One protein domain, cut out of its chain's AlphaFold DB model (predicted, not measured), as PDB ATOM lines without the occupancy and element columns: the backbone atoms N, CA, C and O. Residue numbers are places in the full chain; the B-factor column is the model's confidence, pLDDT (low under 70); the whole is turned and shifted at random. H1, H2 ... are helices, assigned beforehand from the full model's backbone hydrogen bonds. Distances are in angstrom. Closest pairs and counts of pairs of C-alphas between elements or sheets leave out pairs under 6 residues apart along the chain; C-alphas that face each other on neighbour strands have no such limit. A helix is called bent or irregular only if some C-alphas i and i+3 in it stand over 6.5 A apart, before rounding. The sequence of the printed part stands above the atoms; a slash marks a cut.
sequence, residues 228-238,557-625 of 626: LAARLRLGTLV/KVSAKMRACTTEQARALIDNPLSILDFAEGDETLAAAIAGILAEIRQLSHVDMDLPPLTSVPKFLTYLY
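This is residues 228 to 238 and 557 to 625 of the 626 residues of an uncharacterized protein of Corynebacterium mustelae (UniProt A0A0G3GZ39). The model is a small rounded cluster of mostly short helices around one longer helix, H5: H6 lies side by side with H5 on one side, H1 packs slantwise on its other side, and H4 packs on H5 near residue 591. H2 and H3 pack on H1, while a long loop, residues 603 to 618, folds back from H5 to H6, with residues 603 to 608 sticking out. The printed part has 80 residues with six named helices, H1 to H6 in order, and no named strand; its class is all helix. It is compact, with a radius of gyration of the C-alphas of 11.7 A and spans of 29 by 28 by 22 A.

H1, residues 228 to 234, touches H2, residues 557 to 563, about perpendicular at 75 degrees; their closest C-alphas, those of Arg 233 and Arg 563, are 4.5 A apart. H1 also touches H3, residues 567 to 575, at a steep tilt of 57 degrees, opposite ways, with the C-alphas of Ala 229 and Ala 570 closest at 5.4 A. H2 and H3 are apart. H4, residues 579 to 583, is close to H3 but not clearly touching it, with the C-alphas of Leu 573 and Ile 580 closest at 6.0 A. H5, residues 588 to 602, touches H4, where the closest C-alphas, those of Leu 581 and Ala 591, are 5.2 A apart. H5 touches H1 at a steep tilt of 61 degrees, opposite ways, with the C-alphas of Leu 228 and Leu 598 closest at 6.8 A. H6, residues 619 to 625, touches H5 at a shallow tilt of 1 degrees, the same way; the C-alphas of Ala 592 and Phe 620 are closest at 4.4 A. H4 and H6 are apart, but only just, at 8.2 A. Every O i to N i+4 pair is within hydrogen-bond range in H1, H2, H3, H4 and H5; in H6 it is 1 of 3, beside 3 of 4 O i to N i+3 pairs.

H1 begins at C-alpha 228, at (187.174, 142.542, 244.921), and is 9.8 A long from first to last C-alpha. H2 is 9.9 A, H3 12.1 A and H4 6.2 A long. H5, the longest at 20.7 A, begins at C-alpha 588, at (175.912, 154.990, 251.567). H6 is 10.2 A long, ends at C-alpha 625, at (170.941, 143.466, 241.771), and is irregular: C-alphas 620 and 623 are 7.7 A apart.

The two C-alphas farthest apart, those of Lys 557 and Ser 605, are 33.2 A apart. Residues 239 to 556 are not printed, and across this cut C-alphas 238 and 557 are 13.7 A apart. The link from H5 to H6 is long, with 16 residues; those from H2 to H3, H3 to H4 and H4 to H5 are tight. Mean pLDDT of the printed part is 95.9, and no printed residue is under 70.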
ATOM      1  N   LEU A 228     187.775 141.517 244.069       97.88
ATOM      2  CA  LEU A 228     187.174 142.542 244.921       97.88
ATOM      3  C   LEU A 228     188.182 143.064 245.941       97.88
ATOM      4  O   LEU A 228     188.326 144.274 246.091       97.88
ATOM      5  N   ALA A 229     188.903 142.182 246.636       98.38
ATOM      6  CA  ALA A 229     189.906 142.604 247.603       98.38
ATOM      7  C   ALA A 229     191.003 143.447 246.934       98.38
ATOM      8  O   ALA A 229     191.416 144.458 247.496       98.38
ATOM      9  N   ALA A 230     191.450 143.084 245.729       97.38
ATOM     10  CA  ALA A 230     192.420 143.859 244.963       97.38
ATOM     11  C   ALA A 230     191.877 145.237 244.549       97.38
ATOM     12  O   ALA A 230     192.544 146.236 244.807       97.38
ATOM     13  N   ARG A 231     190.652 145.324 244.016       97.25
ATOM     14  CA  ARG A 231     189.999 146.605 243.663       97.25
ATOM     15  C   ARG A 231     189.772 147.491 244.878       97.25
ATOM     16  O   ARG A 231     190.118 148.670 244.862       97.25
ATOM     17  N   LEU A 232     189.302 146.914 245.983       97.94
ATOM     18  CA  LEU A 232     189.231 147.618 247.261       97.94
ATOM     19  C   LEU A 232     190.617 148.067 247.709       97.94
ATOM     20  O   LEU A 232     190.720 149.157 248.242       97.94
ATOM     21  N   ARG A 233     191.697 147.324 247.441       97.19
ATOM     22  CA  ARG A 233     193.078 147.756 247.711       97.19
ATOM     23  C   ARG A 233     193.649 148.765 246.697       97.19
ATOM     24  O   ARG A 233     194.618 149.461 247.013       97.19
ATOM     25  N   LEU A 234     193.022 148.976 245.555       96.06
ATOM     26  CA  LEU A 234     193.348 150.090 244.659       96.06
ATOM     27  C   LEU A 234     192.603 151.359 245.058       96.06
ATOM     28  O   LEU A 234     193.196 152.437 245.024       96.06
ATOM     29  N   GLY A 235     191.397 151.190 245.596       96.00
ATOM     30  CA  GLY A 235     190.556 152.263 246.093       96.00
ATOM     31  C   GLY A 235     189.706 152.896 245.012       96.00
ATOM     32  O   GLY A 235     189.655 152.411 243.887       96.00
ATOM     33  N   THR A 236     188.979 153.937 245.386       96.06
ATOM     34  CA  THR A 236     187.998 154.571 244.504       96.06
ATOM     35  C   THR A 236     187.925 156.073 244.760       96.06
ATOM     36  O   THR A 236     188.113 156.520 245.892       96.06
ATOM     37  N   LEU A 237     187.639 156.871 243.728       96.25
ATOM     38  CA  LEU A 237     187.628 158.336 243.820       96.25
ATOM     39  C   LEU A 237     186.676 158.856 244.910       96.25
ATOM     40  O   LEU A 237     186.977 159.849 245.565       96.25
ATOM     41  N   VAL A 238     185.561 158.167 245.168       96.94
ATOM     42  CA  VAL A 238     184.600 158.556 246.220       96.94
ATOM     43  C   VAL A 238     185.069 158.280 247.654       96.94
ATOM     44  O   VAL A 238     184.359 158.616 248.604       96.94
ATOM     45  N   LYS A 557     188.791 155.931 258.101       97.50
ATOM     46  CA  LYS A 557     188.739 154.570 258.662       97.50
ATOM     47  C   LYS A 557     188.315 153.557 257.610       97.50
ATOM     48  O   LYS A 557     188.925 152.496 257.529       97.50
ATOM     49  N   VAL A 558     187.299 153.882 256.812       98.06
ATOM     50  CA  VAL A 558     186.837 153.009 255.725       98.06
ATOM     51  C   VAL A 558     187.915 152.882 254.659       98.06
ATOM     52  O   VAL A 558     188.241 151.757 254.293       98.06
ATOM     53  N   SER A 559     188.566 153.983 254.270       98.00
ATOM     54  CA  SER A 559     189.731 153.940 253.377       98.00
ATOM     55  C   SER A 559     190.800 152.972 253.880       98.00
ATOM     56  O   SER A 559     191.200 152.065 253.156       98.00
ATOM     57  N   ALA A 560     191.194 153.073 255.157       97.75
ATOM     58  CA  ALA A 560     192.159 152.153 255.763       97.75
ATOM     59  C   ALA A 560     191.679 150.687 255.756       97.75
ATOM     60  O   ALA A 560     192.467 149.787 255.459       97.75
ATOM     61  N   LYS A 561     190.389 150.428 256.030       97.62
ATOM     62  CA  LYS A 561     189.798 149.080 255.922       97.62
ATOM     63  C   LYS A 561     189.860 148.547 254.493       97.62
ATOM     64  O   LYS A 561     190.186 147.379 254.314       97.62
ATOM     65  N   MET A 562     189.596 149.383 253.489       98.12
ATOM     66  CA  MET A 562     189.713 149.013 252.078       98.12
ATOM     67  C   MET A 562     191.159 148.636 251.721       98.12
ATOM     68  O   MET A 562     191.370 147.595 251.098       98.12
ATOM     69  N   ARG A 563     192.174 149.383 252.206       96.94
ATOM     70  CA  ARG A 563     193.595 149.005 252.017       96.94
ATOM     71  C   ARG A 563     193.961 147.672 252.664       96.94
ATOM     72  O   ARG A 563     194.802 146.952 252.137       96.94
ATOM     73  N   ALA A 564     193.356 147.359 253.803       97.38
ATOM     74  CA  ALA A 564     193.616 146.132 254.545       97.38
ATOM     75  C   ALA A 564     192.670 144.979 254.171       97.38
ATOM     76  O   ALA A 564     192.737 143.925 254.802       97.38
ATOM     77  N   CYS A 565     191.782 145.166 253.186       98.31
ATOM     78  CA  CYS A 565     190.762 144.180 252.854       98.31
ATOM     79  C   CYS A 565     191.410 142.880 252.365       98.31
ATOM     80  O   CYS A 565     192.163 142.862 251.386       98.31
ATOM     81  N   THR A 566     191.124 141.796 253.079       98.44
ATOM     82  CA  THR A 566     191.567 140.433 252.764       98.44
ATOM     83  C   THR A 566     190.592 139.746 251.815       98.44
ATOM     84  O   THR A 566     189.426 140.134 251.719       98.44
ATOM     85  N   THR A 567     191.047 138.690 251.141       98.19
ATOM     86  CA  THR A 567     190.185 137.865 250.283       98.19
ATOM     87  C   THR A 567     189.024 137.259 251.078       98.19
ATOM     88  O   THR A 567     187.899 137.222 250.594       98.19
ATOM     89  N   GLU A 568     189.243 136.850 252.330       98.19
ATOM     90  CA  GLU A 568     188.191 136.316 253.200       98.19
ATOM     91  C   GLU A 568     187.136 137.370 253.552       98.19
ATOM     92  O   GLU A 568     185.942 137.072 253.560       98.19
ATOM     93  N   GLN A 569     187.557 138.610 253.821       98.25
ATOM     94  CA  GLN A 569     186.627 139.714 254.062       98.25
ATOM     95  C   GLN A 569     185.838 140.059 252.802       98.25
ATOM     96  O   GLN A 569     184.623 140.209 252.878       98.25
ATOM     97  N   ALA A 570     186.502 140.139 251.649       98.38
ATOM     98  CA  ALA A 570     185.840 140.371 250.373       98.38
ATOM     99  C   ALA A 570     184.817 139.271 250.050       98.38
ATOM    100  O   ALA A 570     183.697 139.574 249.646       98.38
ATOM    101  N   ARG A 571     185.150 138.004 250.326       97.94
ATOM    102  CA  ARG A 571     184.216 136.880 250.187       97.94
ATOM    103  C   ARG A 571     182.998 137.041 251.091       97.94
ATOM    104  O   ARG A 571     181.880 136.870 250.626       97.94
ATOM    105  N   ALA A 572     183.190 137.461 252.340       97.88
ATOM    106  CA  ALA A 572     182.076 137.735 253.247       97.88
ATOM    107  C   ALA A 572     181.154 138.869 252.749       97.88
ATOM    108  O   ALA A 572     179.948 138.811 252.989       97.88
ATOM    109  N   LEU A 573     181.693 139.875 252.045       98.12
ATOM    110  CA  LEU A 573     180.886 140.926 251.409       98.12
ATOM    111  C   LEU A 573     180.068 140.388 250.228       98.12
ATOM    112  O   LEU A 573     178.920 140.790 250.065       98.12
ATOM    113  N   ILE A 574     180.626 139.468 249.436       97.50
ATOM    114  CA  ILE A 574     179.917 138.792 248.334       97.50
ATOM    115  C   ILE A 574     178.806 137.887 248.883       97.50
ATOM    116  O   ILE A 574     177.663 137.968 248.436       97.50
ATOM    117  N   ASP A 575     179.122 137.079 249.898       97.06
ATOM    118  CA  ASP A 575     178.188 136.140 250.530       97.06
ATOM    119  C   ASP A 575     177.063 136.859 251.300       97.06
ATOM    120  O   ASP A 575     175.989 136.294 251.524       97.06
ATOM    121  N   ASN A 576     177.295 138.106 251.729       97.31
ATOM    122  CA  ASN A 576     176.312 138.951 252.400       97.31
ATOM    123  C   ASN A 576     176.433 140.429 251.968       97.31
ATOM    124  O   ASN A 576     176.957 141.250 252.734       97.31
ATOM    125  N   PRO A 577     175.879 140.814 250.802       97.50
ATOM    126  CA  PRO A 577     176.002 142.175 250.271       97.50
ATOM    127  C   PRO A 577     175.416 143.269 251.171       97.50
ATOM    128  O   PRO A 577     175.854 144.415 251.122       97.50
ATOM    129  N   LEU A 578     174.475 142.940 252.065       97.62
ATOM    130  CA  LEU A 578     173.955 143.897 253.053       97.62
ATOM    131  C   LEU A 578     175.040 144.384 254.029       97.62
ATOM    132  O   LEU A 578     174.961 145.512 254.512       97.62
ATOM    133  N   SER A 579     176.066 143.566 254.291       97.94
ATOM    134  CA  SER A 579     177.179 143.922 255.183       97.94
ATOM    135  C   SER A 579     178.131 144.970 254.600       97.94
ATOM    136  O   SER A 579     178.945 145.525 255.338       97.94
ATOM    137  N   ILE A 580     178.011 145.302 253.309       98.56
ATOM    138  CA  ILE A 580     178.799 146.366 252.673       98.56
ATOM    139  C   ILE A 580     178.555 147.714 253.365       98.56
ATOM    140  O   ILE A 580     179.502 148.473 253.563       98.56
ATOM    141  N   LEU A 581     177.322 147.995 253.803       98.50
ATOM    142  CA  LEU A 581     177.018 149.228 254.534       98.50
ATOM    143  C   LEU A 581     177.740 149.281 255.889       98.50
ATOM    144  O   LEU A 581     178.289 150.318 256.255       98.50
ATOM    145  N   ASP A 582     177.800 148.158 256.610       98.25
ATOM    146  CA  ASP A 582     178.534 148.058 257.877       98.25
ATOM    147  C   ASP A 582     180.049 148.185 257.657       98.25
ATOM    148  O   ASP A 582     180.748 148.860 258.420       98.25
ATOM    149  N   PHE A 583     180.569 147.575 256.586       98.38
ATOM    150  CA  PHE A 583     181.964 147.721 256.170       98.38
ATOM    151  C   PHE A 583     182.310 149.192 255.890       98.38
ATOM    152  O   PHE A 583     183.336 149.682 256.374       98.38
ATOM    153  N   ALA A 584     181.407 149.901 255.204       98.06
ATOM    154  CA  ALA A 584     181.473 151.331 254.913       98.06
ATOM    155  C   ALA A 584     181.109 152.242 256.107       98.06
ATOM    156  O   ALA A 584     181.006 153.456 255.944       98.06
ATOM    157  N   GLU A 585     180.924 151.695 257.315       98.00
ATOM    158  CA  GLU A 585     180.542 152.439 258.530       98.00
ATOM    159  C   GLU A 585     179.282 153.314 258.363       98.00
ATOM    160  O   GLU A 585     179.175 154.386 258.958       98.00
ATOM    161  N   GLY A 586     178.316 152.852 257.565       97.81
ATOM    162  CA  GLY A 586     177.065 153.560 257.293       97.81
ATOM    163  C   GLY A 586     177.145 154.610 256.181       97.81
ATOM    164  O   GLY A 586     176.149 155.283 255.926       97.81
ATOM    165  N   ASP A 587     178.293 154.765 255.514       97.81
ATOM    166  CA  ASP A 587     178.438 155.675 254.376       97.81
ATOM    167  C   ASP A 587     177.827 155.059 253.107       97.81
ATOM    168  O   ASP A 587     178.405 154.167 252.484       97.81
ATOM    169  N   GLU A 588     176.636 155.526 252.725       97.00
ATOM    170  CA  GLU A 588     175.912 154.990 251.567       97.00
ATOM    171  C   GLU A 588     176.621 155.242 250.229       97.00
ATOM    172  O   GLU A 588     176.464 154.436 249.312       97.00
ATOM    173  N   THR A 589     177.407 156.317 250.091       97.50
ATOM    174  CA  THR A 589     178.142 156.605 248.848       97.50
ATOM    175  C   THR A 589     179.282 155.610 248.667       97.50
ATOM    176  O   THR A 589     179.431 155.035 247.590       97.50
ATOM    177  N   LEU A 590     180.052 155.351 249.729       98.25
ATOM    178  CA  LEU A 590     181.091 154.318 249.704       98.25
ATOM    179  C   LEU A 590     180.485 152.927 249.529       98.25
ATOM    180  O   LEU A 590     180.991 152.141 248.733       98.25
ATOM    181  N   ALA A 591     179.383 152.631 250.222       98.50
ATOM    182  CA  ALA A 591     178.696 151.356 250.076       98.50
ATOM    183  C   ALA A 591     178.215 151.128 248.631       98.50
ATOM    184  O   ALA A 591     178.401 150.039 248.092       98.50
ATOM    185  N   ALA A 592     177.661 152.161 247.988       98.25
ATOM    186  CA  ALA A 592     177.242 152.104 246.591       98.25
ATOM    187  C   ALA A 592     178.422 151.900 245.633       98.25
ATOM    188  O   ALA A 592     178.320 151.088 244.719       98.25
ATOM    189  N   ALA A 593     179.558 152.563 245.858       98.06
ATOM    190  CA  ALA A 593     180.741 152.365 245.025       98.06
ATOM    191  C   ALA A 593     181.339 150.957 245.174       98.06
ATOM    192  O   ALA A 593     181.719 150.346 244.179       98.06
ATOM    193  N   ILE A 594     181.362 150.396 246.390       98.44
ATOM    194  CA  ILE A 594     181.779 149.002 246.620       98.44
ATOM    195  C   ILE A 594     180.820 148.027 245.919       98.44
ATOM    196  O   ILE A 594     181.267 147.068 245.289       98.44
ATOM    197  N   ALA A 595     179.511 148.278 245.988       98.12
ATOM    198  CA  ALA A 595     178.516 147.490 245.263       98.12
ATOM    199  C   ALA A 595     178.673 147.619 243.737       98.12
ATOM    200  O   ALA A 595     178.531 146.627 243.026       98.12
ATOM    201  N   GLY A 596     179.035 148.805 243.238       97.44
ATOM    202  CA  GLY A 596     179.361 149.034 241.832       97.44
ATOM    203  C   GLY A 596     180.570 148.229 241.366       97.44
ATOM    204  O   GLY A 596     180.490 147.556 240.343       97.44
ATOM    205  N   ILE A 597     181.640 148.187 242.165       97.62
ATOM    206  CA  ILE A 597     182.806 147.333 241.897       97.62
ATOM    207  C   ILE A 597     182.389 145.859 241.774       97.62
ATOM    208  O   ILE A 597     182.825 145.164 240.859       97.62
ATOM    209  N   LEU A 598     181.525 145.369 242.669       97.12
ATOM    210  CA  LEU A 598     180.997 144.003 242.584       97.12
ATOM    211  C   LEU A 598     180.175 143.766 241.311       97.12
ATOM    212  O   LEU A 598     180.296 142.707 240.694       97.12
ATOM    213  N   ALA A 599     179.357 144.739 240.911       96.19
ATOM    214  CA  ALA A 599     178.546 144.648 239.703       96.19
ATOM    215  C   ALA A 599     179.427 144.528 238.450       96.19
ATOM    216  O   ALA A 599     179.153 143.695 237.591       96.19
ATOM    217  N   GLU A 600     180.527 145.281 238.379       95.12
ATOM    218  CA  GLU A 600     181.519 145.169 237.303       95.12
ATOM    219  C   GLU A 600     182.244 143.817 237.314       95.12
ATOM    220  O   GLU A 600     182.428 143.206 236.264       95.12
ATOM    221  N   ILE A 601     182.638 143.316 238.492       95.06
ATOM    222  CA  ILE A 601     183.281 141.998 238.626       95.06
ATOM    223  C   ILE A 601     182.364 140.892 238.086       95.06
ATOM    224  O   ILE A 601     182.832 139.986 237.400       95.06
ATOM    225  N   ARG A 602     181.050 140.997 238.325       92.75
ATOM    226  CA  ARG A 602     180.038 140.059 237.811       92.75
ATOM    227  C   ARG A 602     179.951 140.027 236.283       92.75
ATOM    228  O   ARG A 602     179.464 139.049 235.725       92.75
ATOM    229  N   GLN A 603     180.372 141.097 235.610       90.50
ATOM    230  CA  GLN A 603     180.344 141.198 234.149       90.50
ATOM    231  C   GLN A 603     181.575 140.563 233.487       90.50
ATOM    232  O   GLN A 603     181.590 140.401 232.267       90.50
ATOM    233  N   LEU A 604     182.601 140.183 234.259       89.50
ATOM    234  CA  LEU A 604     183.776 139.495 233.727       89.50
ATOM    235  C   LEU A 604     183.405 138.073 233.276       89.50
ATOM    236  O   LEU A 604     182.865 137.285 234.050       89.50
ATOM    237  N   SER A 605     183.769 137.701 232.044       80.62
ATOM    238  CA  SER A 605     183.379 136.425 231.407       80.62
ATOM    239  C   SER A 605     183.839 135.149 232.119       80.62
ATOM    240  O   SER A 605     183.373 134.056 231.796       80.62
ATOM    241  N   HIS A 606     184.772 135.266 233.062       78.94
ATOM    242  CA  HIS A 606     185.395 134.152 233.777       78.94
ATOM    243  C   HIS A 606     185.127 134.179 235.285       78.94
ATOM    244  O   HIS A 606     185.798 133.480 236.044       78.94
ATOM    245  N   VAL A 607     184.160 134.991 235.715       86.88
ATOM    246  CA  VAL A 607     183.709 135.062 237.101       86.88
ATOM    247  C   VAL A 607     182.373 134.346 237.234       86.88
ATOM    248  O   VAL A 607     181.400 134.690 236.568       86.88
ATOM    249  N   ASP A 608     182.330 133.366 238.132       83.06
ATOM    250  CA  ASP A 608     181.083 132.786 238.618       83.06
ATOM    251  C   ASP A 608     180.794 133.378 240.001       83.06
ATOM    252  O   ASP A 608     181.527 133.129 240.963       83.06
ATOM    253  N   MET A 609     179.788 134.248 240.078       89.12
ATOM    254  CA  MET A 609     179.406 134.938 241.308       89.12
ATOM    255  C   MET A 609     177.885 134.955 241.446       89.12
ATOM    256  O   MET A 609     177.193 135.771 240.831       89.12
ATOM    257  N   ASP A 610     177.387 134.077 242.310       88.00
ATOM    258  CA  ASP A 610     175.986 134.027 242.709       88.00
ATOM    259  C   ASP A 610     175.740 134.939 243.913       88.00
ATOM    260  O   ASP A 610     176.346 134.781 244.973       88.00
ATOM    261  N   LEU A 611     174.811 135.884 243.764       91.88
ATOM    262  CA  LEU A 611     174.398 136.756 244.860       91.88
ATOM    263  C   LEU A 611     173.229 136.137 245.637       91.88
ATOM    264  O   LEU A 611     172.290 135.609 245.029       91.88
ATOM    265  N   PRO A 612     173.214 136.249 246.977       93.75
ATOM    266  CA  PRO A 612     172.086 135.779 247.768       93.75
ATOM    267  C   PRO A 612     170.824 136.600 247.449       93.75
ATOM    268  O   PRO A 612     170.907 137.824 247.288       93.75
ATOM    269  N   PRO A 613     169.635 135.972 247.393       93.50
ATOM    270  CA  PRO A 613     168.389 136.693 247.165       93.50
ATOM    271  C   PRO A 613     168.066 137.613 248.349       93.50
ATOM    272  O   PRO A 613     168.189 137.219 249.509       93.50
ATOM    273  N   LEU A 614     167.586 138.823 248.054       93.81
ATOM    274  CA  LEU A 614     167.154 139.799 249.056       93.81
ATOM    275  C   LEU A 614     165.634 139.985 249.013       93.81
ATOM    276  O   LEU A 614     165.035 140.061 247.945       93.81
ATOM    277  N   THR A 615     165.004 140.111 250.185       91.50
ATOM    278  CA  THR A 615     163.562 140.409 250.298       91.50
ATOM    279  C   THR A 615     163.218 141.804 249.766       91.50
ATOM    280  O   THR A 615     162.128 142.027 249.247       91.50
ATOM    281  N   SER A 616     164.147 142.749 249.910       94.19
ATOM    282  CA  SER A 616     164.081 144.104 249.365       94.19
ATOM    283  C   SER A 616     165.501 144.578 249.090       94.19
ATOM    284  O   SER A 616     166.348 144.434 249.973       94.19
ATOM    285  N   VAL A 617     165.749 145.150 247.915       96.12
ATOM    286  CA  VAL A 617     167.061 145.692 247.540       96.12
ATOM    287  C   VAL A 617     167.195 147.105 248.130       96.12
ATOM    288  O   VAL A 617     166.410 147.986 247.773       96.12
ATOM    289  N   PRO A 618     168.121 147.348 249.077       96.81
ATOM    290  CA  PRO A 618     168.420 148.697 249.544       96.81
ATOM    291  C   PRO A 618     169.007 149.540 248.416       96.81
ATOM    292  O   PRO A 618     169.705 149.019 247.552       96.81
ATOM    293  N   LYS A 619     168.811 150.859 248.493       96.81
ATOM    294  CA  LYS A 619     169.240 151.808 247.458       96.81
ATOM    295  C   LYS A 619     170.697 151.612 247.026       96.81
ATOM    296  O   LYS A 619     170.953 151.532 245.839       96.81
ATOM    297  N   PHE A 620     171.643 151.494 247.961       97.12
ATOM    298  CA  PHE A 620     173.073 151.353 247.638       97.12
ATOM    299  C   PHE A 620     173.438 150.039 246.918       97.12
ATOM    300  O   PHE A 620     174.534 149.940 246.382       97.12
ATOM    301  N   LEU A 621     172.544 149.043 246.894       97.88
ATOM    302  CA  LEU A 621     172.726 147.772 246.185       97.88
ATOM    303  C   LEU A 621     171.973 147.710 244.852       97.88
ATOM    304  O   LEU A 621     172.056 146.678 244.191       97.88
ATOM    305  N   THR A 622     171.244 148.764 244.463       97.31
ATOM    306  CA  THR A 622     170.384 148.759 243.270       97.31
ATOM    307  C   THR A 622     171.141 148.276 242.033       97.31
ATOM    308  O   THR A 622     170.795 147.223 241.522       97.31
ATOM    309  N   TYR A 623     172.240 148.926 241.642       96.31
ATOM    310  CA  TYR A 623     173.028 148.524 240.465       96.31
ATOM    311  C   TYR A 623     173.649 147.114 240.530       96.31
ATOM    312  O   TYR A 623     173.976 146.514 239.510       96.31
ATOM    313  N   LEU A 624     173.847 146.556 241.728       96.56
ATOM    314  CA  LEU A 624     174.385 145.200 241.869       96.56
ATOM    315  C   LEU A 624     173.326 144.122 241.559       96.56
ATOM    316  O   LEU A 624     173.664 143.031 241.085       96.56
ATOM    317  N   TYR A 625     172.057 144.413 241.855       95.56
ATOM    318  CA  TYR A 625     170.941 143.466 241.771       95.56
ATOM    319  C   TYR A 625     170.006 143.698 240.578       95.56
ATOM    320  O   TYR A 625     169.377 142.736 240.130       95.56
TER     321      TYR A 625